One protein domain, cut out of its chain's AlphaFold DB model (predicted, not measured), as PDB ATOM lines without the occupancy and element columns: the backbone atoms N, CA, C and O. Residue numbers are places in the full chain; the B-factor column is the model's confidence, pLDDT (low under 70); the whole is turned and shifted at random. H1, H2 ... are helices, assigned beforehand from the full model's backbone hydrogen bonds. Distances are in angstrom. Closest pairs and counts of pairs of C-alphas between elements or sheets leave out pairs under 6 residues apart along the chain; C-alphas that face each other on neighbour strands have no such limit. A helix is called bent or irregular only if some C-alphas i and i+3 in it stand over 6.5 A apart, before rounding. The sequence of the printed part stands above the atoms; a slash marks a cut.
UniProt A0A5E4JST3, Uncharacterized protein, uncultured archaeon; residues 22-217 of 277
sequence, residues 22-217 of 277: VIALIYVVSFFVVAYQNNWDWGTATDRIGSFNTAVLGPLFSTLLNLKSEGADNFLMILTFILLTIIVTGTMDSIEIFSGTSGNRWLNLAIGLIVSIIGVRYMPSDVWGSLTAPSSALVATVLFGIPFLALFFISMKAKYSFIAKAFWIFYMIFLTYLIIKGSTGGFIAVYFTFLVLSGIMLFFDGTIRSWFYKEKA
ATOM      1  N   VAL A  22     220.045 295.653 262.497       66.50
ATOM      2  CA  VAL A  22     219.196 296.289 263.513       66.50
ATOM      3  C   VAL A  22     219.577 295.813 264.910       66.50
ATOM      4  O   VAL A  22     219.718 296.640 265.801       66.50
ATOM      5  N   ILE A  23     219.817 294.513 265.103       71.44
ATOM      6  CA  ILE A  23     220.268 293.982 266.396       71.44
ATOM      7  C   ILE A  23     221.620 294.595 266.775       71.44
ATOM      8  O   ILE A  23     221.762 295.115 267.877       71.44
ATOM      9  N   ALA A  24     222.592 294.612 265.857       68.06
ATOM     10  CA  ALA A  24     223.894 295.226 266.105       68.06
ATOM     11  C   ALA A  24     223.773 296.722 266.442       68.06
ATOM     12  O   ALA A  24     224.417 297.198 267.374       68.06
ATOM     13  N   LEU A  25     222.911 297.456 265.729       65.56
ATOM     14  CA  LEU A  25     222.641 298.868 265.997       65.56
ATOM     15  C   LEU A  25     222.034 299.072 267.390       65.56
ATOM     16  O   LEU A  25     222.494 299.941 268.122       65.56
ATOM     17  N   ILE A  26     221.040 298.262 267.770       72.56
ATOM     18  CA  ILE A  26     220.419 298.311 269.100       72.56
ATOM     19  C   ILE A  26     221.478 298.086 270.178       72.56
ATOM     20  O   ILE A  26     221.526 298.839 271.141       72.56
ATOM     21  N   TYR A  27     222.371 297.113 269.994       72.50
ATOM     22  CA  TYR A  27     223.467 296.858 270.930       72.50
ATOM     23  C   TYR A  27     224.406 298.054 271.084       72.50
ATOM     24  O   TYR A  27     224.735 298.436 272.205       72.50
ATOM     25  N   VAL A  28     224.811 298.668 269.969       70.31
ATOM     26  CA  VAL A  28     225.673 299.857 269.976       70.31
ATOM     27  C   VAL A  28     224.975 301.018 270.684       70.31
ATOM     28  O   VAL A  28     225.555 301.631 271.575       70.31
ATOM     29  N   VAL A  29     223.723 301.307 270.328       71.56
ATOM     30  CA  VAL A  29     222.959 302.412 270.921       71.56
ATOM     31  C   VAL A  29     222.751 302.185 272.415       71.56
ATOM     32  O   VAL A  29     223.046 303.080 273.202       71.56
ATOM     33  N   SER A  30     222.329 300.987 272.824       72.50
ATOM     34  CA  SER A  30     222.189 300.627 274.238       72.50
ATOM     35  C   SER A  30     223.508 300.797 274.991       72.50
ATOM     36  O   SER A  30     223.506 301.326 276.100       72.50
ATOM     37  N   PHE A  31     224.640 300.436 274.376       75.12
ATOM     38  CA  PHE A  31     225.956 300.624 274.982       75.12
ATOM     39  C   PHE A  31     226.276 302.090 275.266       75.12
ATOM     40  O   PHE A  31     226.598 302.447 276.401       75.12
ATOM     41  N   PHE A  32     226.118 302.957 274.268       70.62
ATOM     42  CA  PHE A  32     226.387 304.386 274.428       70.62
ATOM     43  C   PHE A  32     225.396 305.082 275.366       70.62
ATOM     44  O   PHE A  32     225.807 305.940 276.145       70.62
ATOM     45  N   VAL A  33     224.113 304.705 275.345       75.62
ATOM     46  CA  VAL A  33     223.098 305.265 276.253       75.62
ATOM     47  C   VAL A  33     223.437 304.941 277.706       75.62
ATOM     48  O   VAL A  33     223.407 305.831 278.555       75.62
ATOM     49  N   VAL A  34     223.798 303.691 277.998       74.44
ATOM     50  CA  VAL A  34     224.152 303.287 279.360       74.44
ATOM     51  C   VAL A  34     225.461 303.946 279.804       74.44
ATOM     52  O   VAL A  34     225.534 304.424 280.935       74.44
ATOM     53  N   ALA A  35     226.473 304.029 278.937       73.12
ATOM     54  CA  ALA A  35     227.714 304.738 279.253       73.12
ATOM     55  C   ALA A  35     227.452 306.218 279.577       73.12
ATOM     56  O   ALA A  35     227.914 306.715 280.601       73.12
ATOM     57  N   TYR A  36     226.637 306.898 278.768       80.94
ATOM     58  CA  TYR A  36     226.267 308.294 278.993       80.94
ATOM     59  C   TYR A  36     225.529 308.504 280.326       80.94
ATOM     60  O   TYR A  36     225.856 309.422 281.074       80.94
ATOM     61  N   GLN A  37     224.580 307.625 280.668       85.69
ATOM     62  CA  GLN A  37     223.823 307.705 281.926       85.69
ATOM     63  C   GLN A  37     224.683 307.522 283.183       85.69
ATOM     64  O   GLN A  37     224.294 307.989 284.250       85.69
ATOM     65  N   ASN A  38     225.831 306.851 283.072       84.81
ATOM     66  CA  ASN A  38     226.734 306.593 284.194       84.81
ATOM     67  C   ASN A  38     227.995 307.472 284.127       84.81
ATOM     68  O   ASN A  38     229.065 307.036 284.532       84.81
ATOM     69  N   ASN A  39     227.896 308.698 283.594       89.75
ATOM     70  CA  ASN A  39     229.023 309.636 283.478       89.75
ATOM     71  C   ASN A  39     230.252 309.042 282.768       89.75
ATOM     72  O   ASN A  39     231.387 309.320 283.149       89.75
ATOM     73  N   TRP A  40     230.030 308.228 281.735       81.56
ATOM     74  CA  TRP A  40     231.083 307.526 280.997       81.56
ATOM     75  C   TRP A  40     231.885 306.522 281.840       81.56
ATOM     76  O   TRP A  40     232.992 306.145 281.458       81.56
ATOM     77  N   ASP A  41     231.318 306.032 282.948       83.75
ATOM     78  CA  ASP A  41     231.824 304.848 283.638       83.75
ATOM     79  C   ASP A  41     231.571 303.597 282.786       83.75
ATOM     80  O   ASP A  41     230.505 302.967 282.805       83.75
ATOM     81  N   TRP A  42     232.590 303.248 282.003       75.69
ATOM     82  CA  TRP A  42     232.581 302.093 281.117       75.69
ATOM     83  C   TRP A  42     232.423 300.768 281.866       75.69
ATOM     84  O   TRP A  42     231.840 299.840 281.305       75.69
ATOM     85  N   GLY A  43     232.881 300.672 283.120       77.44
ATOM     86  CA  GLY A  43     232.727 299.467 283.937       77.44
ATOM     87  C   GLY A  43     231.251 299.185 284.190       77.44
ATOM     88  O   GLY A  43     230.719 298.164 283.744       77.44
ATOM     89  N   THR A  44     230.553 300.165 284.766       79.12
ATOM     90  CA  THR A  44     229.108 300.081 285.023       79.12
ATOM     91  C   THR A  44     228.302 299.869 283.736       79.12
ATOM     92  O   THR A  44     227.319 299.120 283.728       79.12
ATOM     93  N   ALA A  45     228.717 300.480 282.620       74.06
ATOM     94  CA  ALA A  45     228.060 300.274 281.332       74.06
ATOM     95  C   ALA A  45     228.185 298.835 280.825       74.06
ATOM     96  O   ALA A  45     227.188 298.243 280.402       74.06
ATOM     97  N   THR A  46     229.380 298.246 280.915       71.12
ATOM     98  CA  THR A  46     229.588 296.844 280.536       71.12
ATOM     99  C   THR A  46     228.796 295.883 281.413       71.12
ATOM    100  O   THR A  46     228.186 294.957 280.877       71.12
ATOM    101  N   ASP A  47     228.720 296.123 282.722       78.62
ATOM    102  CA  ASP A  47     227.990 295.247 283.641       78.62
ATOM    103  C   ASP A  47     226.473 295.293 283.391       78.62
ATOM    104  O   ASP A  47     225.812 294.253 283.357       78.62
ATOM    105  N   ARG A  48     225.914 296.476 283.102       78.00
ATOM    106  CA  ARG A  48     224.488 296.639 282.753       78.00
ATOM    107  C   ARG A  48     224.111 296.039 281.399       78.00
ATOM    108  O   ARG A  48     222.988 295.586 281.206       78.00
ATOM    109  N   ILE A  49     225.026 296.037 280.438       75.19
ATOM    110  CA  ILE A  49     224.787 295.383 279.144       75.19
ATOM    111  C   ILE A  49     224.945 293.879 279.283       75.19
ATOM    112  O   ILE A  49     224.171 293.130 278.693       75.19
ATOM    113  N   GLY A  50     225.897 293.437 280.108       72.75
ATOM    114  CA  GLY A  50     226.000 292.052 280.543       72.75
ATOM    115  C   GLY A  50     224.669 291.562 281.106       72.75
ATOM    116  O   GLY A  50     224.149 290.560 280.618       72.75
ATOM    117  N   SER A  51     224.069 292.319 282.031       77.75
ATOM    118  CA  SER A  51     222.777 291.963 282.627       77.75
ATOM    119  C   SER A  51     221.602 292.034 281.644       77.75
ATOM    120  O   SER A  51     220.725 291.173 281.671       77.75
ATOM    121  N   PHE A  52     221.590 292.993 280.712       75.12
ATOM    122  CA  PHE A  52     220.596 293.031 279.632       75.12
ATOM    123  C   PHE A  52     220.691 291.800 278.721       75.12
ATOM    124  O   PHE A  52     219.674 291.196 278.371       75.12
ATOM    125  N   ASN A  53     221.907 291.380 278.368       69.69
ATOM    126  CA  ASN A  53     222.128 290.213 277.519       69.69
ATOM    127  C   ASN A  53     221.722 288.927 278.230       69.69
ATOM    128  O   ASN A  53     221.073 288.077 277.623       69.69
ATOM    129  N   THR A  54     222.046 288.787 279.516       72.50
ATOM    130  CA  THR A  54     221.579 287.644 280.309       72.50
ATOM    131  C   THR A  54     220.067 287.678 280.517       72.50
ATOM    132  O   THR A  54     219.452 286.623 280.547       72.50
ATOM    133  N   ALA A  55     219.426 288.846 280.579       79.56
ATOM    134  CA  ALA A  55     217.971 288.930 280.691       79.56
ATOM    135  C   ALA A  55     217.251 288.552 279.383       79.56
ATOM    136  O   ALA A  55     216.313 287.758 279.394       79.56
ATOM    137  N   VAL A  56     217.691 289.100 278.245       77.44
ATOM    138  CA  VAL A  56     217.013 288.912 276.950       77.44
ATOM    139  C   VAL A  56     217.419 287.607 276.281       77.44
ATOM    140  O   VAL A  56     216.576 286.857 275.794       77.44
ATOM    141  N   LEU A  57     218.722 287.337 276.228       78.12
ATOM    142  CA  LEU A  57     219.264 286.177 275.536       78.12
ATOM    143  C   LEU A  57     219.515 284.997 276.479       78.12
ATOM    144  O   LEU A  57     219.608 283.863 276.012       78.12
ATOM    145  N   GLY A  58     219.606 285.234 277.789       81.62
ATOM    146  CA  GLY A  58     219.881 284.183 278.763       81.62
ATOM    147  C   GLY A  58     218.894 283.022 278.729       81.62
ATOM    148  O   GLY A  58     219.381 281.905 278.778       81.62
ATOM    149  N   PRO A  59     217.569 283.190 278.551       84.69
ATOM    150  CA  PRO A  59     216.663 282.042 278.427       84.69
ATOM    151  C   PRO A  59     216.990 281.130 277.232       84.69
ATOM    152  O   PRO A  59     216.893 279.906 277.323       84.69
ATOM    153  N   LEU A  60     217.420 281.723 276.114       83.12
ATOM    154  CA  LEU A  60     217.829 280.989 274.919       83.12
ATOM    155  C   LEU A  60     219.182 280.292 275.146       83.12
ATOM    156  O   LEU A  60     219.325 279.096 274.895       83.12
ATOM    157  N   PHE A  61     220.180 281.032 275.637       85.81
ATOM    158  CA  PHE A  61     221.545 280.521 275.782       85.81
ATOM    159  C   PHE A  61     221.770 279.675 277.030       85.81
ATOM    160  O   PHE A  61     222.661 278.835 277.008       85.81
ATOM    161  N   SER A  62     220.976 279.819 278.090       87.19
ATOM    162  CA  SER A  62     221.085 278.983 279.291       87.19
ATOM    163  C   SER A  62     220.854 277.519 278.944       87.19
ATOM    164  O   SER A  62     221.639 276.658 279.336       87.19
ATOM    165  N   THR A  63     219.851 277.260 278.106       87.38
ATOM    166  CA  THR A  63     219.520 275.922 277.613       87.38
ATOM    167  C   THR A  63     220.556 275.421 276.605       87.38
ATOM    168  O   THR A  63     220.967 274.262 276.658       87.38
ATOM    169  N   LEU A  64     220.999 276.282 275.681       86.44
ATOM    170  CA  LEU A  64     221.907 275.883 274.600       86.44
ATOM    171  C   LEU A  64     223.357 275.686 275.068       86.44
ATOM    172  O   LEU A  64     223.997 274.712 274.675       86.44
ATOM    173  N   LEU A  65     223.869 276.594 275.901       88.31
ATOM    174  CA  LEU A  65     225.274 276.663 276.318       88.31
ATOM    175  C   LEU A  65     225.512 276.179 277.752       88.31
ATOM    176  O   LEU A  65     226.660 276.137 278.179       88.31
ATOM    177  N   ASN A  66     224.465 275.770 278.479       87.81
ATOM    178  CA  ASN A  66     224.562 275.308 279.867       87.81
ATOM    179  C   ASN A  66     225.165 276.371 280.809       87.81
ATOM    180  O   ASN A  66     226.080 276.087 281.584       87.81
ATOM    181  N   LEU A  67     224.662 277.606 280.717       86.44
ATOM    182  CA  LEU A  67     225.138 278.735 281.522       86.44
ATOM    183  C   LEU A  67     224.844 278.486 283.013       86.44
ATOM    184  O   LEU A  67     223.682 278.400 283.416       86.44
ATOM    185  N   LYS A  68     225.892 278.357 283.835       77.94
ATOM    186  CA  LYS A  68     225.779 278.099 285.279       77.94
ATOM    187  C   LYS A  68     225.785 279.415 286.068       77.94
ATOM    188  O   LYS A  68     226.842 279.887 286.461       77.94
ATOM    189  N   SER A  69     224.592 279.944 286.365       66.56
ATOM    190  CA  SER A  69     224.329 281.124 287.224       66.56
ATOM    191  C   SER A  69     224.990 282.448 286.797       66.56
ATOM    192  O   SER A  69     225.843 282.478 285.920       66.56
ATOM    193  N   GLU A  70     224.515 283.565 287.351       63.91
ATOM    194  CA  GLU A  70     224.874 284.930 286.945       63.91
ATOM    195  C   GLU A  70     226.364 285.237 287.164       63.91
ATOM    196  O   GLU A  70     226.869 285.199 288.281       63.91
ATOM    197  N   GLY A  71     227.074 285.565 286.084       67.00
ATOM    198  CA  GLY A  71     228.484 285.934 286.141       67.00
ATOM    199  C   GLY A  71     228.988 286.488 284.812       67.00
ATOM    200  O   GLY A  71     228.409 286.225 283.753       67.00
ATOM    201  N   ALA A  72     230.083 287.252 284.870       65.38
ATOM    202  CA  ALA A  72     230.758 287.827 283.699       65.38
ATOM    203  C   ALA A  72     231.173 286.759 282.661       65.38
ATOM    204  O   ALA A  72     231.272 287.055 281.466       65.38
ATOM    205  N   ASP A  73     231.337 285.513 283.107       75.56
ATOM    206  CA  ASP A  73     231.691 284.362 282.276       75.56
ATOM    207  C   ASP A  73     230.591 284.008 281.269       75.56
ATOM    208  O   ASP A  73     230.895 283.649 280.133       75.56
ATOM    209  N   ASN A  74     229.310 284.199 281.615       81.81
ATOM    210  CA  ASN A  74     228.199 283.900 280.704       81.81
ATOM    211  C   ASN A  74     228.240 284.779 279.455       81.81
ATOM    212  O   ASN A  74     227.993 284.308 278.344       81.81
ATOM    213  N   PHE A  75     228.564 286.061 279.626       76.19
ATOM    214  CA  PHE A  75     228.692 286.970 278.495       76.19
ATOM    215  C   PHE A  75     229.861 286.558 277.593       76.19
ATOM    216  O   PHE A  75     229.716 286.525 276.370       76.19
ATOM    217  N   LEU A  76     230.993 286.173 278.186       78.56
ATOM    218  CA  LEU A  76     232.160 285.715 277.441       78.56
ATOM    219  C   LEU A  76     231.904 284.392 276.701       78.56
ATOM    220  O   LEU A  76     232.342 284.247 275.558       78.56
ATOM    221  N   MET A  77     231.147 283.466 277.296       85.25
ATOM    222  CA  MET A  77     230.700 282.231 276.642       85.25
ATOM    223  C   MET A  77     229.792 282.523 275.444       85.25
ATOM    224  O   MET A  77     230.022 281.983 274.362       85.25
ATOM    225  N   ILE A  78     228.794 283.403 275.602       82.44
ATOM    226  CA  ILE A  78     227.888 283.803 274.510       82.44
ATOM    227  C   ILE A  78     228.679 284.455 273.376       82.44
ATOM    228  O   ILE A  78     228.468 284.151 272.200       82.44
ATOM    229  N   LEU A  79     229.613 285.339 273.714       77.12
ATOM    230  CA  LEU A  79     230.402 286.034 272.715       77.12
ATOM    231  C   LEU A  79     231.348 285.076 271.984       77.12
ATOM    232  O   LEU A  79     231.387 285.079 270.754       77.12
ATOM    233  N   THR A  80     232.047 284.208 272.715       83.38
ATOM    234  CA  THR A  80     232.896 283.159 272.130       83.38
ATOM    235  C   THR A  80     232.085 282.220 271.244       83.38
ATOM    236  O   THR A  80     232.544 281.852 270.165       83.38
ATOM    237  N   PHE A  81     230.852 281.891 271.632       88.38
ATOM    238  CA  PHE A  81     229.930 281.111 270.812       88.38
ATOM    239  C   PHE A  81     229.607 281.805 269.483       88.38
ATOM    240  O   PHE A  81     229.700 281.178 268.426       88.38
ATOM    241  N   ILE A  82     229.267 283.098 269.510       81.94
ATOM    242  CA  ILE A  82     228.990 283.879 268.295       81.94
ATOM    243  C   ILE A  82     230.237 283.928 267.405       81.94
ATOM    244  O   ILE A  82     230.144 283.692 266.200       81.94
ATOM    245  N   LEU A  83     231.403 284.188 267.998       80.50
ATOM    246  CA  LEU A  83     232.678 284.253 267.292       80.50
ATOM    247  C   LEU A  83     233.009 282.918 266.609       80.50
ATOM    248  O   LEU A  83     233.263 282.896 265.406       80.50
ATOM    249  N   LEU A  84     232.948 281.807 267.351       86.88
ATOM    250  CA  LEU A  84     233.167 280.463 266.815       86.88
ATOM    251  C   LEU A  84     232.165 280.135 265.712       86.88
ATOM    252  O   LEU A  84     232.571 279.630 264.671       86.88
ATOM    253  N   THR A  85     230.893 280.505 265.878       87.69
ATOM    254  CA  THR A  85     229.865 280.283 264.850       87.69
ATOM    255  C   THR A  85     230.215 281.014 263.560       87.69
ATOM    256  O   THR A  85     230.187 280.418 262.486       87.69
ATOM    257  N   ILE A  86     230.608 282.288 263.651       81.69
ATOM    258  CA  ILE A  86     231.009 283.080 262.483       81.69
ATOM    259  C   ILE A  86     232.241 282.470 261.808       81.69
ATOM    260  O   ILE A  86     232.257 282.349 260.583       81.69
ATOM    261  N   ILE A  87     233.250 282.063 262.584       81.69
ATOM    262  CA  ILE A  87     234.483 281.470 262.055       81.69
ATOM    263  C   ILE A  87     234.183 280.132 261.376       81.69
ATOM    264  O   ILE A  87     234.532 279.953 260.214       81.69
ATOM    265  N   VAL A  88     233.513 279.205 262.063       88.44
ATOM    266  CA  VAL A  88     233.231 277.863 261.538       88.44
ATOM    267  C   VAL A  88     232.340 277.955 260.304       88.44
ATOM    268  O   VAL A  88     232.704 277.424 259.255       88.44
ATOM    269  N   THR A  89     231.215 278.674 260.375       85.88
ATOM    270  CA  THR A  89     230.323 278.832 259.219       85.88
ATOM    271  C   THR A  89     231.017 279.577 258.076       85.88
ATOM    272  O   THR A  89     230.874 279.182 256.922       85.88
ATOM    273  N   GLY A  90     231.813 280.608 258.371       80.81
ATOM    274  CA  GLY A  90     232.579 281.350 257.367       80.81
ATOM    275  C   GLY A  90     233.634 280.494 256.663       80.81
ATOM    276  O   GLY A  90     233.768 280.563 255.439       80.81
ATOM    277  N   THR A  91     234.340 279.642 257.410       82.38
ATOM    278  CA  THR A  91     235.305 278.685 256.857       82.38
ATOM    279  C   THR A  91     234.601 277.610 256.031       82.38
ATOM    280  O   THR A  91     235.037 277.327 254.915       82.38
ATOM    281  N   MET A  92     233.471 277.066 256.489       85.00
ATOM    282  CA  MET A  92     232.678 276.097 255.715       85.00
ATOM    283  C   MET A  92     232.155 276.682 254.398       85.00
ATOM    284  O   MET A  92     232.262 276.037 253.355       85.00
ATOM    285  N   ASP A  93     231.656 277.922 254.423       81.19
ATOM    286  CA  ASP A  93     231.247 278.655 253.217       81.19
ATOM    287  C   ASP A  93     232.438 278.906 252.271       81.19
ATOM    288  O   ASP A  93     232.245 279.098 251.072       81.19
ATOM    289  N   SER A  94     233.674 278.912 252.782       76.25
ATOM    290  CA  SER A  94     234.873 279.152 251.975       76.25
ATOM    291  C   SER A  94     235.417 277.921 251.251       76.25
ATOM    292  O   SER A  94     235.971 278.088 250.170       76.25
ATOM    293  N   ILE A  95     235.255 276.729 251.830       82.62
ATOM    294  CA  ILE A  95     235.782 275.461 251.290       82.62
ATOM    295  C   ILE A  95     234.771 274.814 250.324       82.62
ATOM    296  O   ILE A  95     235.073 273.833 249.658       82.62
ATOM    297  N   GLU A  96     233.559 275.370 250.233       80.88
ATOM    298  CA  GLU A  96     232.463 274.870 249.398       80.88
ATOM    299  C   GLU A  96     232.211 273.352 249.543       80.88
ATOM    300  O   GLU A  96     231.845 272.677 248.583       80.88
ATOM    301  N   ILE A  97     232.354 272.814 250.764       77.12
ATOM    302  CA  ILE A  97     232.210 271.373 251.077       77.12
ATOM    303  C   ILE A  97     230.888 270.798 250.534       77.12
ATOM    304  O   ILE A  97     230.813 269.635 250.148       77.12
ATOM    305  N   PHE A  98     229.851 271.635 250.459       77.25
ATOM    306  CA  PHE A  98     228.515 271.280 249.984       77.25
ATOM    307  C   PHE A  98     228.104 272.038 248.700       77.25
ATOM    308  O   PHE A  98     226.921 272.335 248.515       77.25
ATOM    309  N   SER A  99     229.059 272.362 247.817       62.03
ATOM    310  CA  SER A  99     228.882 273.145 246.571       62.03
ATOM    311  C   SER A  99     227.847 272.595 245.581       62.03
ATOM    312  O   SER A  99     227.280 273.353 244.795       62.03
ATOM    313  N   GLY A 100     227.554 271.292 245.624       68.19
ATOM    314  CA  GLY A 100     226.711 270.611 244.634       68.19
ATOM    315  C   GLY A 100     225.213 270.940 244.677       68.19
ATOM    316  O   GLY A 100     224.482 270.573 243.761       68.19
ATOM    317  N   THR A 101     224.715 271.632 245.705       67.12
ATOM    318  CA  THR A 101     223.280 271.942 245.826       67.12
ATOM    319  C   THR A 101     223.098 273.419 246.154       67.12
ATOM    320  O   THR A 101     223.490 273.901 247.216       67.12
ATOM    321  N   SER A 102     222.452 274.161 245.251       56.03
ATOM    322  CA  SER A 102     222.226 275.619 245.291       56.03
ATOM    323  C   SER A 102     221.299 276.116 246.431       56.03
ATOM    324  O   SER A 102     220.673 277.184 246.356       56.03
ATOM    325  N   GLY A 103     221.210 275.351 247.523       61.41
ATOM    326  CA  GLY A 103     220.468 275.628 248.752       61.41
ATOM    327  C   GLY A 103     221.242 275.400 250.061       61.41
ATOM    328  O   GLY A 103     220.698 275.714 251.115       61.41
ATOM    329  N   ASN A 104     222.498 274.941 250.035       75.31
ATOM    330  CA  ASN A 104     223.170 274.395 251.230       75.31
ATOM    331  C   ASN A 104     223.731 275.420 252.229       75.31
ATOM    332  O   ASN A 104     224.309 275.038 253.240       75.31
ATOM    333  N   ARG A 105     223.513 276.725 252.028       81.25
ATOM    334  CA  ARG A 105     223.975 277.742 252.990       81.25
ATOM    335  C   ARG A 105     223.352 277.561 254.379       81.25
ATOM    336  O   ARG A 105     224.010 277.777 255.390       81.25
ATOM    337  N   TRP A 106     222.090 277.135 254.428       82.69
ATOM    338  CA  TRP A 106     221.420 276.813 255.688       82.69
ATOM    339  C   TRP A 106     222.014 275.580 256.366       82.69
ATOM    340  O   TRP A 106     222.078 275.548 257.589       82.69
ATOM    341  N   LEU A 107     222.494 274.606 255.588       87.25
ATOM    342  CA  LEU A 107     223.173 273.426 256.113       87.25
ATOM    343  C   LEU A 107     224.526 273.809 256.730       87.25
ATOM    344  O   LEU A 107     224.805 273.415 257.856       87.25
ATOM    345  N   ASN A 108     225.316 274.649 256.053       86.88
ATOM    346  CA  ASN A 108     226.578 275.172 256.596       86.88
ATOM    347  C   ASN A 108     226.361 275.963 257.890       86.88
ATOM    348  O   ASN A 108     227.134 275.838 258.838       86.88
ATOM    349  N   LEU A 109     225.293 276.762 257.941       88.56
ATOM    350  CA  LEU A 109     224.919 277.500 259.142       88.56
ATOM    351  C   LEU A 109     224.482 276.556 260.265       88.56
ATOM    352  O   LEU A 109     224.943 276.717 261.387       88.56
ATOM    353  N   ALA A 110     223.648 275.555 259.974       89.31
ATOM    354  CA  ALA A 110     223.202 274.579 260.965       89.31
ATOM    355  C   ALA A 110     224.377 273.774 261.536       89.31
ATOM    356  O   ALA A 110     224.501 273.657 262.752       89.31
ATOM    357  N   ILE A 111     225.275 273.279 260.679       90.81
ATOM    358  CA  ILE A 111     226.469 272.543 261.107       90.81
ATOM    359  C   ILE A 111     227.393 273.458 261.911       90.81
ATOM    360  O   ILE A 111     227.811 273.081 263.003       90.81
ATOM    361  N   GLY A 112     227.675 274.670 261.425       90.81
ATOM    362  CA  GLY A 112     228.527 275.613 262.149       90.81
ATOM    363  C   GLY A 112     227.958 276.002 263.513       90.81
ATOM    364  O   GLY A 112     228.706 276.091 264.485       90.81
ATOM    365  N   LEU A 113     226.634 276.133 263.614       92.56
ATOM    366  CA  LEU A 113     225.934 276.381 264.869       92.56
ATOM    367  C   LEU A 113     226.045 275.178 265.818       92.56
ATOM    368  O   LEU A 113     226.407 275.365 266.974       92.56
ATOM    369  N   ILE A 114     225.827 273.946 265.340       93.00
ATOM    370  CA  ILE A 114     225.986 272.720 266.145       93.00
ATOM    371  C   ILE A 114     227.425 272.583 266.659       93.00
ATOM    372  O   ILE A 114     227.632 272.383 267.855       93.00
ATOM    373  N   VAL A 115     228.420 272.731 265.779       95.19
ATOM    374  CA  VAL A 115     229.844 272.634 266.136       95.19
ATOM    375  C   VAL A 115     230.215 273.691 267.175       95.19
ATOM    376  O   VAL A 115     230.923 273.387 268.130       95.19
ATOM    377  N   SER A 116     229.692 274.909 267.040       94.44
ATOM    378  CA  SER A 116     229.963 275.994 267.988       94.44
ATOM    379  C   SER A 116     229.271 275.784 269.332       94.44
ATOM    380  O   SER A 116     229.880 276.059 270.364       94.44
ATOM    381  N   ILE A 117     228.044 275.241 269.348       93.69
ATOM    382  CA  ILE A 117     227.369 274.836 270.591       93.69
ATOM    383  C   ILE A 117     228.219 273.791 271.307       93.69
ATOM    384  O   ILE A 117     228.491 273.950 272.491       93.69
ATOM    385  N   ILE A 118     228.658 272.741 270.606       93.19
ATOM    386  CA  ILE A 118     229.479 271.676 271.197       93.19
ATOM    387  C   ILE A 118     230.798 272.259 271.722       93.19
ATOM    388  O   ILE A 118     231.162 272.012 272.869       93.19
ATOM    389  N   GLY A 119     231.478 273.077 270.915       92.31
ATOM    390  CA  GLY A 119     232.761 273.677 271.272       92.31
ATOM    391  C   GLY A 119     232.697 274.533 272.536       92.31
ATOM    392  O   GLY A 119     233.573 274.421 273.386       92.31
ATOM    393  N   VAL A 120     231.648 275.344 272.694       92.00
ATOM    394  CA  VAL A 120     231.480 276.200 273.879       92.00
ATOM    395  C   VAL A 120     230.927 275.425 275.072       92.00
ATOM    396  O   VAL A 120     231.446 275.557 276.176       92.00
ATOM    397  N   ARG A 121     229.908 274.581 274.872       91.19
ATOM    398  CA  ARG A 121     229.218 273.862 275.956       91.19
ATOM    399  C   ARG A 121     230.126 272.895 276.711       91.19
ATOM    400  O   ARG A 121     229.938 272.698 277.909       91.19
ATOM    401  N   TYR A 122     231.062 272.261 276.011       91.19
ATOM    402  CA  TYR A 122     231.971 271.275 276.598       91.19
ATOM    403  C   TYR A 122     233.348 271.855 276.946       91.19
ATOM    404  O   TYR A 122     234.231 271.105 277.358       91.19
ATOM    405  N   MET A 123     233.544 273.171 276.811       87.25
ATOM    406  CA  MET A 123     234.788 273.817 277.217       87.25
ATOM    407  C   MET A 123     234.883 273.859 278.757       87.25
ATOM    408  O   MET A 123     233.977 274.401 279.398       87.25
ATOM    409  N   PRO A 124     235.951 273.306 279.371       86.88
ATOM    410  CA  PRO A 124     236.131 273.332 280.825       86.88
ATOM    411  C   PRO A 124     236.161 274.758 281.390       86.88
ATOM    412  O   PRO A 124     236.682 275.666 280.743       86.88
ATOM    413  N   SER A 125     235.666 274.947 282.621       82.50
ATOM    414  CA  SER A 125     235.677 276.239 283.342       82.50
ATOM    415  C   SER A 125     237.058 276.896 283.356       82.50
ATOM    416  O   SER A 125     237.188 278.100 283.157       82.50
ATOM    417  N   ASP A 126     238.099 276.086 283.514       79.50
ATOM    418  CA  ASP A 126     239.472 276.557 283.695       79.50
ATOM    419  C   ASP A 126     240.065 277.095 282.383       79.50
ATOM    420  O   ASP A 126     240.936 277.970 282.383       79.50
ATOM    421  N   VAL A 127     239.546 276.624 281.241       78.88
ATOM    422  CA  VAL A 127     239.906 277.158 279.923       78.88
ATOM    423  C   VAL A 127     239.353 278.570 279.768       78.88
ATOM    424  O   VAL A 127     240.065 279.427 279.260       78.88
ATOM    425  N   TRP A 128     238.151 278.863 280.271       76.50
ATOM    426  CA  TRP A 128     237.589 280.218 280.225       76.50
ATOM    427  C   TRP A 128     238.429 281.222 281.015       76.50
ATOM    428  O   TRP A 128     238.721 282.304 280.504       76.50
ATOM    429  N   GLY A 129     238.901 280.830 282.201       72.25
ATOM    430  CA  GLY A 129     239.862 281.621 282.979       72.25
ATOM    431  C   GLY A 129     241.209 281.796 282.265       72.25
ATOM    432  O   GLY A 129     241.811 282.863 282.304       72.25
ATOM    433  N   SER A 130     241.666 280.774 281.542       70.88
ATOM    434  CA  SER A 130     242.918 280.837 280.771       70.88
ATOM    435  C   SER A 130     242.798 281.681 279.493       70.88
ATOM    436  O   SER A 130     243.778 282.272 279.046       70.88
ATOM    437  N   LEU A 131     241.607 281.753 278.891       66.69
ATOM    438  CA  LEU A 131     241.320 282.604 277.732       66.69
ATOM    439  C   LEU A 131     241.250 284.087 278.121       66.69
ATOM    440  O   LEU A 131     241.604 284.947 277.314       66.69
ATOM    441  N   THR A 132     240.813 284.394 279.346       65.88
ATOM    442  CA  THR A 132     240.799 285.762 279.888       65.88
ATOM    443  C   THR A 132     242.149 286.182 280.462       65.88
ATOM    444  O   THR A 132     242.504 287.359 280.374       65.88
ATOM    445  N   ALA A 133     242.930 285.229 280.972       67.44
ATOM    446  CA  ALA A 133     244.294 285.417 281.450       67.44
ATOM    447  C   ALA A 133     245.297 284.634 280.577       67.44
ATOM    448  O   ALA A 133     245.868 283.642 281.038       67.44
ATOM    449  N   PRO A 134     245.524 285.043 279.312       61.34
ATOM    450  CA  PRO A 134     246.466 284.348 278.446       61.34
ATOM    451  C   PRO A 134     247.840 284.320 279.115       61.34
ATOM    452  O   PRO A 134     248.370 285.354 279.481       61.34
ATOM    453  N   SER A 135     248.448 283.147 279.276       68.38
ATOM    454  CA  SER A 135     249.731 283.010 279.988       68.38
ATOM    455  C   SER A 135     250.927 283.624 279.243       68.38
ATOM    456  O   SER A 135     252.027 283.709 279.786       68.38
ATOM    457  N   SER A 136     250.733 284.055 277.990       77.75
ATOM    458  CA  SER A 136     251.760 284.642 277.131       77.75
ATOM    459  C   SER A 136     251.158 285.558 276.063       77.75
ATOM    460  O   SER A 136     250.072 285.305 275.534       77.75
ATOM    461  N   ALA A 137     251.915 286.591 275.678       78.69
ATOM    462  CA  ALA A 137     251.536 287.527 274.624       78.69
ATOM    463  C   ALA A 137     251.405 286.827 273.264       78.69
ATOM    464  O   ALA A 137     250.570 287.219 272.451       78.69
ATOM    465  N   LEU A 138     252.174 285.753 273.039       75.62
ATOM    466  CA  LEU A 138     252.056 284.911 271.849       75.62
ATOM    467  C   LEU A 138     250.679 284.237 271.794       75.62
ATOM    468  O   LEU A 138     250.002 284.304 270.775       75.62
ATOM    469  N   VAL A 139     250.254 283.625 272.903       75.50
ATOM    470  CA  VAL A 139     248.967 282.921 272.994       75.50
ATOM    471  C   VAL A 139     247.820 283.903 272.796       75.50
ATOM    472  O   VAL A 139     246.939 283.635 271.986       75.50
ATOM    473  N   ALA A 140     247.879 285.074 273.439       82.00
ATOM    474  CA  ALA A 140     246.919 286.149 273.201       82.00
ATOM    475  C   ALA A 140     246.895 286.551 271.716       82.00
ATOM    476  O   ALA A 140     245.840 286.579 271.089       82.00
ATOM    477  N   THR A 141     248.058 286.795 271.113       86.00
ATOM    478  CA  THR A 141     248.144 287.225 269.709       86.00
ATOM    479  C   THR A 141     247.563 286.189 268.755       86.00
ATOM    480  O   THR A 141     246.852 286.559 267.829       86.00
ATOM    481  N   VAL A 142     247.807 284.896 268.978       82.44
ATOM    482  CA  VAL A 142     247.214 283.823 268.167       82.44
ATOM    483  C   VAL A 142     245.704 283.752 268.391       82.44
ATOM    484  O   VAL A 142     244.939 283.703 267.426       82.44
ATOM    485  N   LEU A 143     245.272 283.803 269.652       83.50
ATOM    486  CA  LEU A 143     243.871 283.690 270.040       83.50
ATOM    487  C   LEU A 143     243.012 284.826 269.477       83.50
ATOM    488  O   LEU A 143     241.887 284.573 269.059       83.50
ATOM    489  N   PHE A 144     243.530 286.056 269.430       88.31
ATOM    490  CA  PHE A 144     242.815 287.213 268.877       88.31
ATOM    491  C   PHE A 144     243.103 287.422 267.388       88.31
ATOM    492  O   PHE A 144     242.201 287.784 266.629       88.31
ATOM    493  N   GLY A 145     244.316 287.108 266.943       89.62
ATOM    494  CA  GLY A 145     244.752 287.244 265.558       89.62
ATOM    495  C   GLY A 145     244.053 286.288 264.600       89.62
ATOM    496  O   GLY A 145     243.672 286.712 263.510       89.62
ATOM    497  N   ILE A 146     243.806 285.032 264.991       86.88
ATOM    498  CA  ILE A 146     243.072 284.083 264.134       86.88
ATOM    499  C   ILE A 146     241.639 284.577 263.857       86.88
ATOM    500  O   ILE A 146     241.280 284.697 262.684       86.88
ATOM    501  N   PRO A 147     240.820 284.930 264.870       86.25
ATOM    502  CA  PRO A 147     239.517 285.545 264.645       86.25
ATOM    503  C   PRO A 147     239.575 286.836 263.832       86.25
ATOM    504  O   PRO A 147     238.724 287.035 262.969       86.25
ATOM    505  N   PHE A 148     240.577 287.691 264.062       93.94
ATOM    506  CA  PHE A 148     240.770 288.909 263.274       93.94
ATOM    507  C   PHE A 148     240.974 288.586 261.787       93.94
ATOM    508  O   PHE A 148     240.298 289.160 260.934       93.94
ATOM    509  N   LEU A 149     241.857 287.634 261.465       92.44
ATOM    510  CA  LEU A 149     242.107 287.194 260.089       92.44
ATOM    511  C   LEU A 149     240.879 286.512 259.473       92.44
ATOM    512  O   LEU A 149     240.548 286.758 258.315       92.44
ATOM    513  N   ALA A 150     240.162 285.690 260.239       86.62
ATOM    514  CA  ALA A 150     238.925 285.073 259.778       86.62
ATOM    515  C   ALA A 150     237.871 286.138 259.432       86.62
ATOM    516  O   ALA A 150     237.307 286.121 258.337       86.62
ATOM    517  N   LEU A 151     237.659 287.116 260.319       88.31
ATOM    518  CA  LEU A 151     236.772 288.251 260.067       88.31
ATOM    519  C   LEU A 151     237.250 289.099 258.891       88.31
ATOM    520  O   LEU A 151     236.419 289.545 258.102       88.31
ATOM    521  N   PHE A 152     238.560 289.262 258.706       92.06
ATOM    522  CA  PHE A 152     239.109 289.903 257.519       92.06
ATOM    523  C   PHE A 152     238.655 289.187 256.242       92.06
ATOM    524  O   PHE A 152     238.005 289.795 255.396       92.06
ATOM    525  N   PHE A 153     238.883 287.883 256.110       88.38
ATOM    526  CA  PHE A 153     238.471 287.159 254.903       88.38
ATOM    527  C   PHE A 153     236.948 287.117 254.712       88.38
ATOM    528  O   PHE A 153     236.461 287.251 253.584       88.38
ATOM    529  N   ILE A 154     236.181 286.970 255.794       84.62
ATOM    530  CA  ILE A 154     234.712 286.977 255.753       84.62
ATOM    531  C   ILE A 154     234.192 288.354 255.328       84.62
ATOM    532  O   ILE A 154     233.332 288.449 254.449       84.62
ATOM    533  N   SER A 155     234.729 289.428 255.909       90.00
ATOM    534  CA  SER A 155     234.359 290.803 255.566       90.00
ATOM    535  C   SER A 155     234.670 291.098 254.102       90.00
ATOM    536  O   SER A 155     233.801 291.615 253.403       90.00
ATOM    537  N   MET A 156     235.812 290.642 253.584       87.88
ATOM    538  CA  MET A 156     236.160 290.773 252.167       87.88
ATOM    539  C   MET A 156     235.169 290.061 251.243       87.88
ATOM    540  O   MET A 156     234.914 290.543 250.147       87.88
ATOM    541  N   LYS A 157     234.561 288.949 251.671       82.88
ATOM    542  CA  LYS A 157     233.515 288.250 250.902       82.88
ATOM    543  C   LYS A 157     232.113 288.852 251.080       82.88
ATOM    544  O   LYS A 157     231.198 288.505 250.329       82.88
ATOM    545  N   ALA A 158     231.900 289.738 252.053       83.75
ATOM    546  CA  ALA A 158     230.578 290.286 252.335       83.75
ATOM    547  C   ALA A 158     230.120 291.241 251.219       83.75
ATOM    548  O   ALA A 158     230.751 292.258 250.948       83.75
ATOM    549  N   LYS A 159     228.970 290.947 250.606       81.75
ATOM    550  CA  LYS A 159     228.425 291.711 249.468       81.75
ATOM    551  C   LYS A 159     228.123 293.183 249.783       81.75
ATOM    552  O   LYS A 159     228.219 294.029 248.900       81.75
ATOM    553  N   TYR A 160     227.718 293.479 251.014       84.38
ATOM    554  CA  TYR A 160     227.338 294.825 251.445       84.38
ATOM    555  C   TYR A 160     228.390 295.361 252.418       84.38
ATOM    556  O   TYR A 160     228.727 294.661 253.374       84.38
ATOM    557  N   SER A 161     228.880 296.591 252.213       82.75
ATOM    558  CA  SER A 161     229.928 297.156 253.086       82.75
ATOM    559  C   SER A 161     229.438 297.350 254.520       82.75
ATOM    560  O   SER A 161     230.190 297.129 255.460       82.75
ATOM    561  N   PHE A 162     228.150 297.657 254.707       86.06
ATOM    562  CA  PHE A 162     227.554 297.759 256.037       86.06
ATOM    563  C   PHE A 162     227.725 296.474 256.865       86.06
ATOM    564  O   PHE A 162     228.026 296.558 258.049       86.06
ATOM    565  N   ILE A 163     227.608 295.289 256.250       84.75
ATOM    566  CA  ILE A 163     227.778 294.008 256.961       84.75
ATOM    567  C   ILE A 163     229.224 293.833 257.436       84.75
ATOM    568  O   ILE A 163     229.450 293.414 258.566       84.75
ATOM    569  N   ALA A 164     230.214 294.184 256.612       88.81
ATOM    570  CA  ALA A 164     231.606 294.140 257.058       88.81
ATOM    571  C   ALA A 164     231.907 295.153 258.150       88.81
ATOM    572  O   ALA A 164     232.557 294.807 259.130       88.81
ATOM    573  N   LYS A 165     231.390 296.377 258.023       90.75
ATOM    574  CA  LYS A 165     231.503 297.378 259.085       90.75
ATOM    575  C   LYS A 165     230.886 296.875 260.389       90.75
ATOM    576  O   LYS A 165     231.491 297.050 261.439       90.75
ATOM    577  N   ALA A 166     229.746 296.187 260.323       87.50
ATOM    578  CA  ALA A 166     229.133 295.565 261.492       87.50
ATOM    579  C   ALA A 166     230.040 294.494 262.129       87.50
ATOM    580  O   ALA A 166     230.156 294.468 263.350       87.50
ATOM    581  N   PHE A 167     230.738 293.669 261.336       88.12
ATOM    582  CA  PHE A 167     231.717 292.709 261.866       88.12
ATOM    583  C   PHE A 167     232.885 293.389 262.587       88.12
ATOM    584  O   PHE A 167     233.260 292.959 263.676       88.12
ATOM    585  N   TRP A 168     233.427 294.470 262.023       94.69
ATOM    586  CA  TRP A 168     234.518 295.217 262.654       94.69
ATOM    587  C   TRP A 168     234.075 295.936 263.931       94.69
ATOM    588  O   TRP A 168     234.780 295.871 264.933       94.69
ATOM    589  N   ILE A 169     232.883 296.544 263.933       89.81
ATOM    590  CA  ILE A 169     232.288 297.156 265.132       89.81
ATOM    591  C   ILE A 169     232.076 296.102 266.219       89.81
ATOM    592  O   ILE A 169     232.452 296.323 267.366       89.81
ATOM    593  N   PHE A 170     231.514 294.945 265.864       86.00
ATOM    594  CA  PHE A 170     231.308 293.849 266.807       86.00
ATOM    595  C   PHE A 170     232.629 293.397 267.440       86.00
ATOM    596  O   PHE A 170     232.726 293.264 268.658       86.00
ATOM    597  N   TYR A 171     233.669 293.226 266.625       91.62
ATOM    598  CA  TYR A 171     234.984 292.824 267.109       91.62
ATOM    599  C   TYR A 171     235.662 293.913 267.963       91.62
ATOM    600  O   TYR A 171     236.304 293.600 268.962       91.62
ATOM    601  N   MET A 172     235.456 295.196 267.654       94.06
ATOM    602  CA  MET A 172     235.907 296.296 268.515       94.06
ATOM    603  C   MET A 172     235.207 296.296 269.879       94.06
ATOM    604  O   MET A 172     235.870 296.478 270.897       94.06
ATOM    605  N   ILE A 173     233.887 296.082 269.916       86.19
ATOM    606  CA  ILE A 173     233.126 295.980 271.175       86.19
ATOM    607  C   ILE A 173     233.666 294.819 272.010       86.19
ATOM    608  O   ILE A 173     233.897 294.976 273.208       86.19
ATOM    609  N   PHE A 174     233.932 293.680 271.367       85.69
ATOM    610  CA  PHE A 174     234.544 292.526 272.013       85.69
ATOM    611  C   PHE A 174     235.905 292.853 272.642       85.69
ATOM    612  O   PHE A 174     236.109 292.600 273.828       85.69
ATOM    613  N   LEU A 175     236.827 293.450 271.884       91.06
ATOM    614  CA  LEU A 175     238.148 293.804 272.408       91.06
ATOM    615  C   LEU A 175     238.078 294.870 273.501       91.06
ATOM    616  O   LEU A 175     238.812 294.790 274.482       91.06
ATOM    617  N   THR A 176     237.169 295.835 273.368       88.75
ATOM    618  CA  THR A 176     236.931 296.857 274.397       88.75
ATOM    619  C   THR A 176     236.461 296.209 275.698       88.75
ATOM    620  O   THR A 176     236.993 296.521 276.761       88.75
ATOM    621  N   TYR A 177     235.533 295.248 275.624       83.44
ATOM    622  CA  TYR A 177     235.101 294.471 276.786       83.44
ATOM    623  C   TYR A 177     236.274 293.736 277.450       83.44
ATOM    624  O   TYR A 177     236.422 293.789 278.671       83.44
ATOM    625  N   LEU A 178     237.146 293.104 276.657       84.62
ATOM    626  CA  LEU A 178     238.327 292.413 277.179       84.62
ATOM    627  C   LEU A 178     239.346 293.355 277.820       84.62
ATOM    628  O   LEU A 178     239.949 292.985 278.819       84.62
ATOM    629  N   ILE A 179     239.527 294.568 277.296       87.31
ATOM    630  CA  ILE A 179     240.404 295.579 277.907       87.31
ATOM    631  C   ILE A 179     239.854 296.009 279.270       87.31
ATOM    632  O   ILE A 179     240.609 296.083 280.237       87.31
ATOM    633  N   ILE A 180     238.544 296.251 279.359       83.19
ATOM    634  CA  ILE A 180     237.890 296.683 280.602       83.19
ATOM    635  C   ILE A 180     237.964 295.577 281.664       83.19
ATOM    636  O   ILE A 180     238.338 295.841 282.807       83.19
ATOM    637  N   LYS A 181     237.650 294.327 281.293       76.25
ATOM    638  CA  LYS A 181     237.692 293.187 282.226       76.25
ATOM    639  C   LYS A 181     239.108 292.695 282.526       76.25
ATOM    640  O   LYS A 181     239.357 292.226 283.629       76.25
ATOM    641  N   GLY A 182     240.035 292.817 281.581       71.94
ATOM    642  CA  GLY A 182     241.429 292.377 281.696       71.94
ATOM    643  C   GLY A 182     242.376 293.408 282.315       71.94
ATOM    644  O   GLY A 182     243.590 293.266 282.163       71.94
ATOM    645  N   SER A 183     241.852 294.441 282.988       56.06
ATOM    646  CA  SER A 183     242.602 295.612 283.473       56.06
ATOM    647  C   SER A 183     243.725 295.314 284.483       56.06
ATOM    648  O   SER A 183     244.501 296.208 284.813       56.06
ATOM    649  N   THR A 184     243.875 294.066 284.931       56.31
ATOM    650  CA  THR A 184     244.924 293.626 285.865       56.31
ATOM    651  C   THR A 184     246.079 292.847 285.213       56.31
ATOM    652  O   THR A 184     247.012 292.468 285.917       56.31
ATOM    653  N   GLY A 185     246.076 292.622 283.889       63.59
ATOM    654  CA  GLY A 185     247.076 291.786 283.200       63.59
ATOM    655  C   GLY A 185     247.983 292.515 282.195       63.59
ATOM    656  O   GLY A 185     247.566 293.440 281.503       63.59
ATOM    657  N   GLY A 186     249.219 292.027 282.019       76.00
ATOM    658  CA  GLY A 186     250.219 292.551 281.066       76.00
ATOM    659  C   GLY A 186     249.882 292.399 279.568       76.00
ATOM    660  O   GLY A 186     250.722 292.683 278.719       76.00
ATOM    661  N   PHE A 187     248.668 291.961 279.223       81.00
ATOM    662  CA  PHE A 187     248.238 291.680 277.845       81.00
ATOM    663  C   PHE A 187     247.339 292.760 277.242       81.00
ATOM    664  O   PHE A 187     246.982 292.665 276.068       81.00
ATOM    665  N   ILE A 188     247.032 293.822 277.997       86.62
ATOM    666  CA  ILE A 188     246.247 294.976 277.524       86.62
ATOM    667  C   ILE A 188     246.817 295.533 276.211       86.62
ATOM    668  O   ILE A 188     246.058 295.878 275.306       86.62
ATOM    669  N   ALA A 189     248.146 295.551 276.062       87.38
ATOM    670  CA  ALA A 189     248.812 296.005 274.844       87.38
ATOM    671  C   ALA A 189     248.410 295.191 273.599       87.38
ATOM    672  O   ALA A 189     248.225 295.764 272.525       87.38
ATOM    673  N   VAL A 190     248.218 293.873 273.732       88.94
ATOM    674  CA  VAL A 190     247.778 293.009 272.623       88.94
ATOM    675  C   VAL A 190     246.344 293.357 272.235       88.94
ATOM    676  O   VAL A 190     246.066 293.596 271.060       88.94
ATOM    677  N   TYR A 191     245.441 293.459 273.214       89.56
ATOM    678  CA  TYR A 191     244.034 293.788 272.959       89.56
ATOM    679  C   TYR A 191     243.894 295.169 272.321       89.56
ATOM    680  O   TYR A 191     243.169 295.332 271.341       89.56
ATOM    681  N   PHE A 192     244.642 296.147 272.831       91.75
ATOM    682  CA  PHE A 192     244.673 297.498 272.290       91.75
ATOM    683  C   PHE A 192     245.221 297.529 270.858       91.75
ATOM    684  O   PHE A 192     244.654 298.203 270.000       91.75
ATOM    685  N   THR A 193     246.264 296.749 270.562       93.06
ATOM    686  CA  THR A 193     246.816 296.641 269.202       93.06
ATOM    687  C   THR A 193     245.759 296.143 268.219       93.06
ATOM    688  O   THR A 193     245.528 296.774 267.188       93.06
ATOM    689  N   PHE A 194     245.058 295.051 268.545       95.19
ATOM    690  CA  PHE A 194     243.988 294.549 267.682       95.19
ATOM    691  C   PHE A 194     242.787 295.497 267.617       95.19
ATOM    692  O   PHE A 194     242.162 295.589 266.565       95.19
ATOM    693  N   LEU A 195     242.496 296.254 268.680       95.88
ATOM    694  CA  LEU A 195     241.421 297.247 268.681       95.88
ATOM    695  C   LEU A 195     241.718 298.359 267.669       95.88
ATOM    696  O   LEU A 195     240.859 298.702 266.857       95.88
ATOM    697  N   VAL A 196     242.952 298.873 267.678       94.56
ATOM    698  CA  VAL A 196     243.425 299.869 266.708       94.56
ATOM    699  C   VAL A 196     243.396 299.297 265.294       94.56
ATOM    700  O   VAL A 196     242.858 299.943 264.396       94.56
ATOM    701  N   LEU A 197     243.906 298.075 265.089       95.56
ATOM    702  CA  LEU A 197     243.858 297.413 263.782       95.56
ATOM    703  C   LEU A 197     242.419 297.277 263.277       95.56
ATOM    704  O   LEU A 197     242.143 297.620 262.134       95.56
ATOM    705  N   SER A 198     241.477 296.846 264.113       96.31
ATOM    706  CA  SER A 198     240.065 296.752 263.731       96.31
ATOM    707  C   SER A 198     239.435 298.109 263.446       96.31
ATOM    708  O   SER A 198     238.634 298.211 262.518       96.31
ATOM    709  N   GLY A 199     239.838 299.156 264.168       95.69
ATOM    710  CA  GLY A 199     239.479 300.535 263.847       95.69
ATOM    711  C   GLY A 199     239.965 300.937 262.453       95.69
ATOM    712  O   GLY A 199     239.173 301.412 261.640       95.69
ATOM    713  N   ILE A 200     241.234 300.666 262.128       94.12
ATOM    714  CA  ILE A 200     241.790 300.891 260.784       94.12
ATOM    715  C   ILE A 200     240.959 300.129 259.745       94.12
ATOM    716  O   ILE A 200     240.516 300.722 258.763       94.12
ATOM    717  N   MET A 201     240.662 298.848 259.977       95.44
ATOM    718  CA  MET A 201     239.852 298.059 259.045       95.44
ATOM    719  C   MET A 201     238.444 298.629 258.865       95.44
ATOM    720  O   MET A 201     237.946 298.664 257.744       95.44
ATOM    721  N   LEU A 202     237.809 299.137 259.924       95.25
ATOM    722  CA  LEU A 202     236.482 299.748 259.852       95.25
ATOM    723  C   LEU A 202     236.452 300.980 258.932       95.25
ATOM    724  O   LEU A 202     235.519 301.136 258.135       95.25
ATOM    725  N   PHE A 203     237.463 301.849 259.031       93.31
ATOM    726  CA  PHE A 203     237.562 303.061 258.212       93.31
ATOM    727  C   PHE A 203     238.023 302.762 256.782       93.31
ATOM    728  O   PHE A 203     237.474 303.324 255.831       93.31
ATOM    729  N   PHE A 204     238.981 301.849 256.613       93.31
ATOM    730  CA  PHE A 204     239.593 301.537 255.320       93.31
ATOM    731  C   PHE A 204     238.955 300.350 254.579       93.31
ATOM    732  O   PHE A 204     239.408 300.037 253.480       93.31
ATOM    733  N   ASP A 205     237.881 299.733 255.092       89.00
ATOM    734  CA  ASP A 205     237.195 298.583 254.465       89.00
ATOM    735  C   ASP A 205     236.904 298.825 252.972       89.00
ATOM    736  O   ASP A 205     237.204 297.988 252.124       89.00
ATOM    737  N   GLY A 206     236.392 300.010 252.618       86.25
ATOM    738  CA  GLY A 206     236.099 300.363 251.224       86.25
ATOM    739  C   GLY A 206     237.344 300.421 250.332       86.25
ATOM    740  O   GLY A 206     237.329 299.905 249.212       86.25
ATOM    741  N   THR A 207     238.427 301.006 250.840       88.06
ATOM    742  CA  THR A 207     239.702 301.139 250.125       88.06
ATOM    743  C   THR A 207     240.367 299.779 249.941       88.06
ATOM    744  O   THR A 207     240.743 299.434 248.822       88.06
ATOM    745  N   ILE A 208     240.440 298.978 251.008       86.56
ATOM    746  CA  ILE A 208     241.049 297.642 250.993       86.56
ATOM    747  C   ILE A 208     240.291 296.723 250.032       86.56
ATOM    748  O   ILE A 208     240.901 296.056 249.197       86.56
ATOM    749  N   ARG A 209     238.953 296.747 250.067       84.75
ATOM    750  CA  ARG A 209     238.121 296.022 249.098       84.75
ATOM    751  C   ARG A 209     238.381 296.479 247.676       84.75
ATOM    752  O   ARG A 209     238.554 295.638 246.804       84.75
ATOM    753  N   SER A 210     238.389 297.789 247.425       81.25
ATOM    754  CA  SER A 210     238.634 298.313 246.079       81.25
ATOM    755  C   SER A 210     239.983 297.844 245.543       81.25
ATOM    756  O   SER A 210     240.050 297.383 244.408       81.25
ATOM    757  N   TRP A 211     241.028 297.899 246.366       83.06
ATOM    758  CA  TRP A 211     242.364 297.440 246.004       83.06
ATOM    759  C   TRP A 211     242.390 295.936 245.694       83.06
ATOM    760  O   TRP A 211     242.777 295.538 244.597       83.06
ATOM    761  N   PHE A 212     241.844 295.107 246.584       79.81
ATOM    762  CA  PHE A 212     241.821 293.652 246.416       79.81
ATOM    763  C   PHE A 212     240.951 293.184 245.236       79.81
ATOM    764  O   PHE A 212     241.280 292.232 244.529       79.81
ATOM    765  N   TYR A 213     239.813 293.845 244.999       77.88
ATOM    766  CA  TYR A 213     238.945 293.525 243.867       77.88
ATOM    767  C   TYR A 213     239.486 294.046 242.540       77.88
ATOM    768  O   TYR A 213     239.210 293.418 241.525       77.88
ATOM    769  N   LYS A 214     240.257 295.142 242.517       74.38
ATOM    770  CA  LYS A 214     240.969 295.567 241.302       74.38
ATOM    771  C   LYS A 214     241.941 294.487 240.841       74.38
ATOM    772  O   LYS A 214     241.959 294.158 239.663       74.38
ATOM    773  N   GLU A 215     242.666 293.888 241.776       72.56
ATOM    774  CA  GLU A 215     243.617 292.819 241.480       72.56
ATOM    775  C   GLU A 215     242.904 291.543 241.010       72.56
ATOM    776  O   GLU A 215     243.227 290.996 239.958       72.56
ATOM    777  N   LYS A 216     241.830 291.125 241.697       65.50
ATOM    778  CA  LYS A 216     241.015 289.984 241.241       65.50
ATOM    779  C   LYS A 216     240.318 290.223 239.906       65.50
ATOM    780  O   LYS A 216     240.199 289.284 239.127       65.50
ATOM    781  N   ALA A 217     239.840 291.437 239.642       63.59
ATOM    782  CA  ALA A 217     239.233 291.785 238.363       63.59
ATOM    783  C   ALA A 217     240.273 291.744 237.240       63.59
ATOM    784  O   ALA A 217     239.979 291.183 236.194       63.59
TER     785      ALA A 217
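Overview. This is residues 22 to 217 of the 277 residues of an uncharacterized protein of uncultured archaeon (UniProt A0A5E4JST3). A helical hairpin, H4 and H5, packs through H4 on an up-and-down bundle of three, H7, H8 and H9a, each running against the one before. H2, H3 and H6 lie at one end, H1 folds back from H2, and H9b runs on past the bundle's other end after a bend. The printed part has 196 residues with nine named helices, H1 to H9 in chain order, and no named strand: all helix. It is compact, with a radius of gyration of the C-alphas of 17.5 A and spans of 49 by 36 by 36 A.

Along the chain. Find C-alpha 22 at (219.196, 296.289, 263.513), where H1, residues 22 to 37, begins. Then come H2, 42 to 56, H3, 58 to 65, and H4, 72 to 95, 35.0 A long. Read on through H5, 105 to 121, H6, 125 to 132, H7, 137 to 157, 29.8 A, and H8, 161 to 181, 30.4 A. H9, 188 to 217, was assigned as one helix by its hydrogen bonds but is bent, with C-alphas 203 and 206 7.6 A apart; its arms are H9a, 188 to 203, and H9b, 206 to 217, and H9b ends with C-alpha 217 at (239.233, 291.785, 238.363).

Arrangement. Start at the hub, H4: it touches H5 at Thr 89 and Gly 112, C-alphas 4.7 A apart, H7, H2 and, only just with 3 pairs of C-alphas within 8 A, H3. H8 touches H9a at Lys 165 and Leu 202, 5.6 A between C-alphas, opposite ways at 17 degrees, a shallow tilt. H1 touches H2; H6 and H9b touch no helix. Every O i to N i+4 pair is within hydrogen-bond range except in H3, 3 of 4, and H7, 16 of 17.

Size, cuts and confidence. The C-alphas farthest apart, Asn 39 and Gly 100, are 55.1 A apart. The printed part has no cut and no long link. Confidence is under 70 for 23 residues, among them 99 to 103.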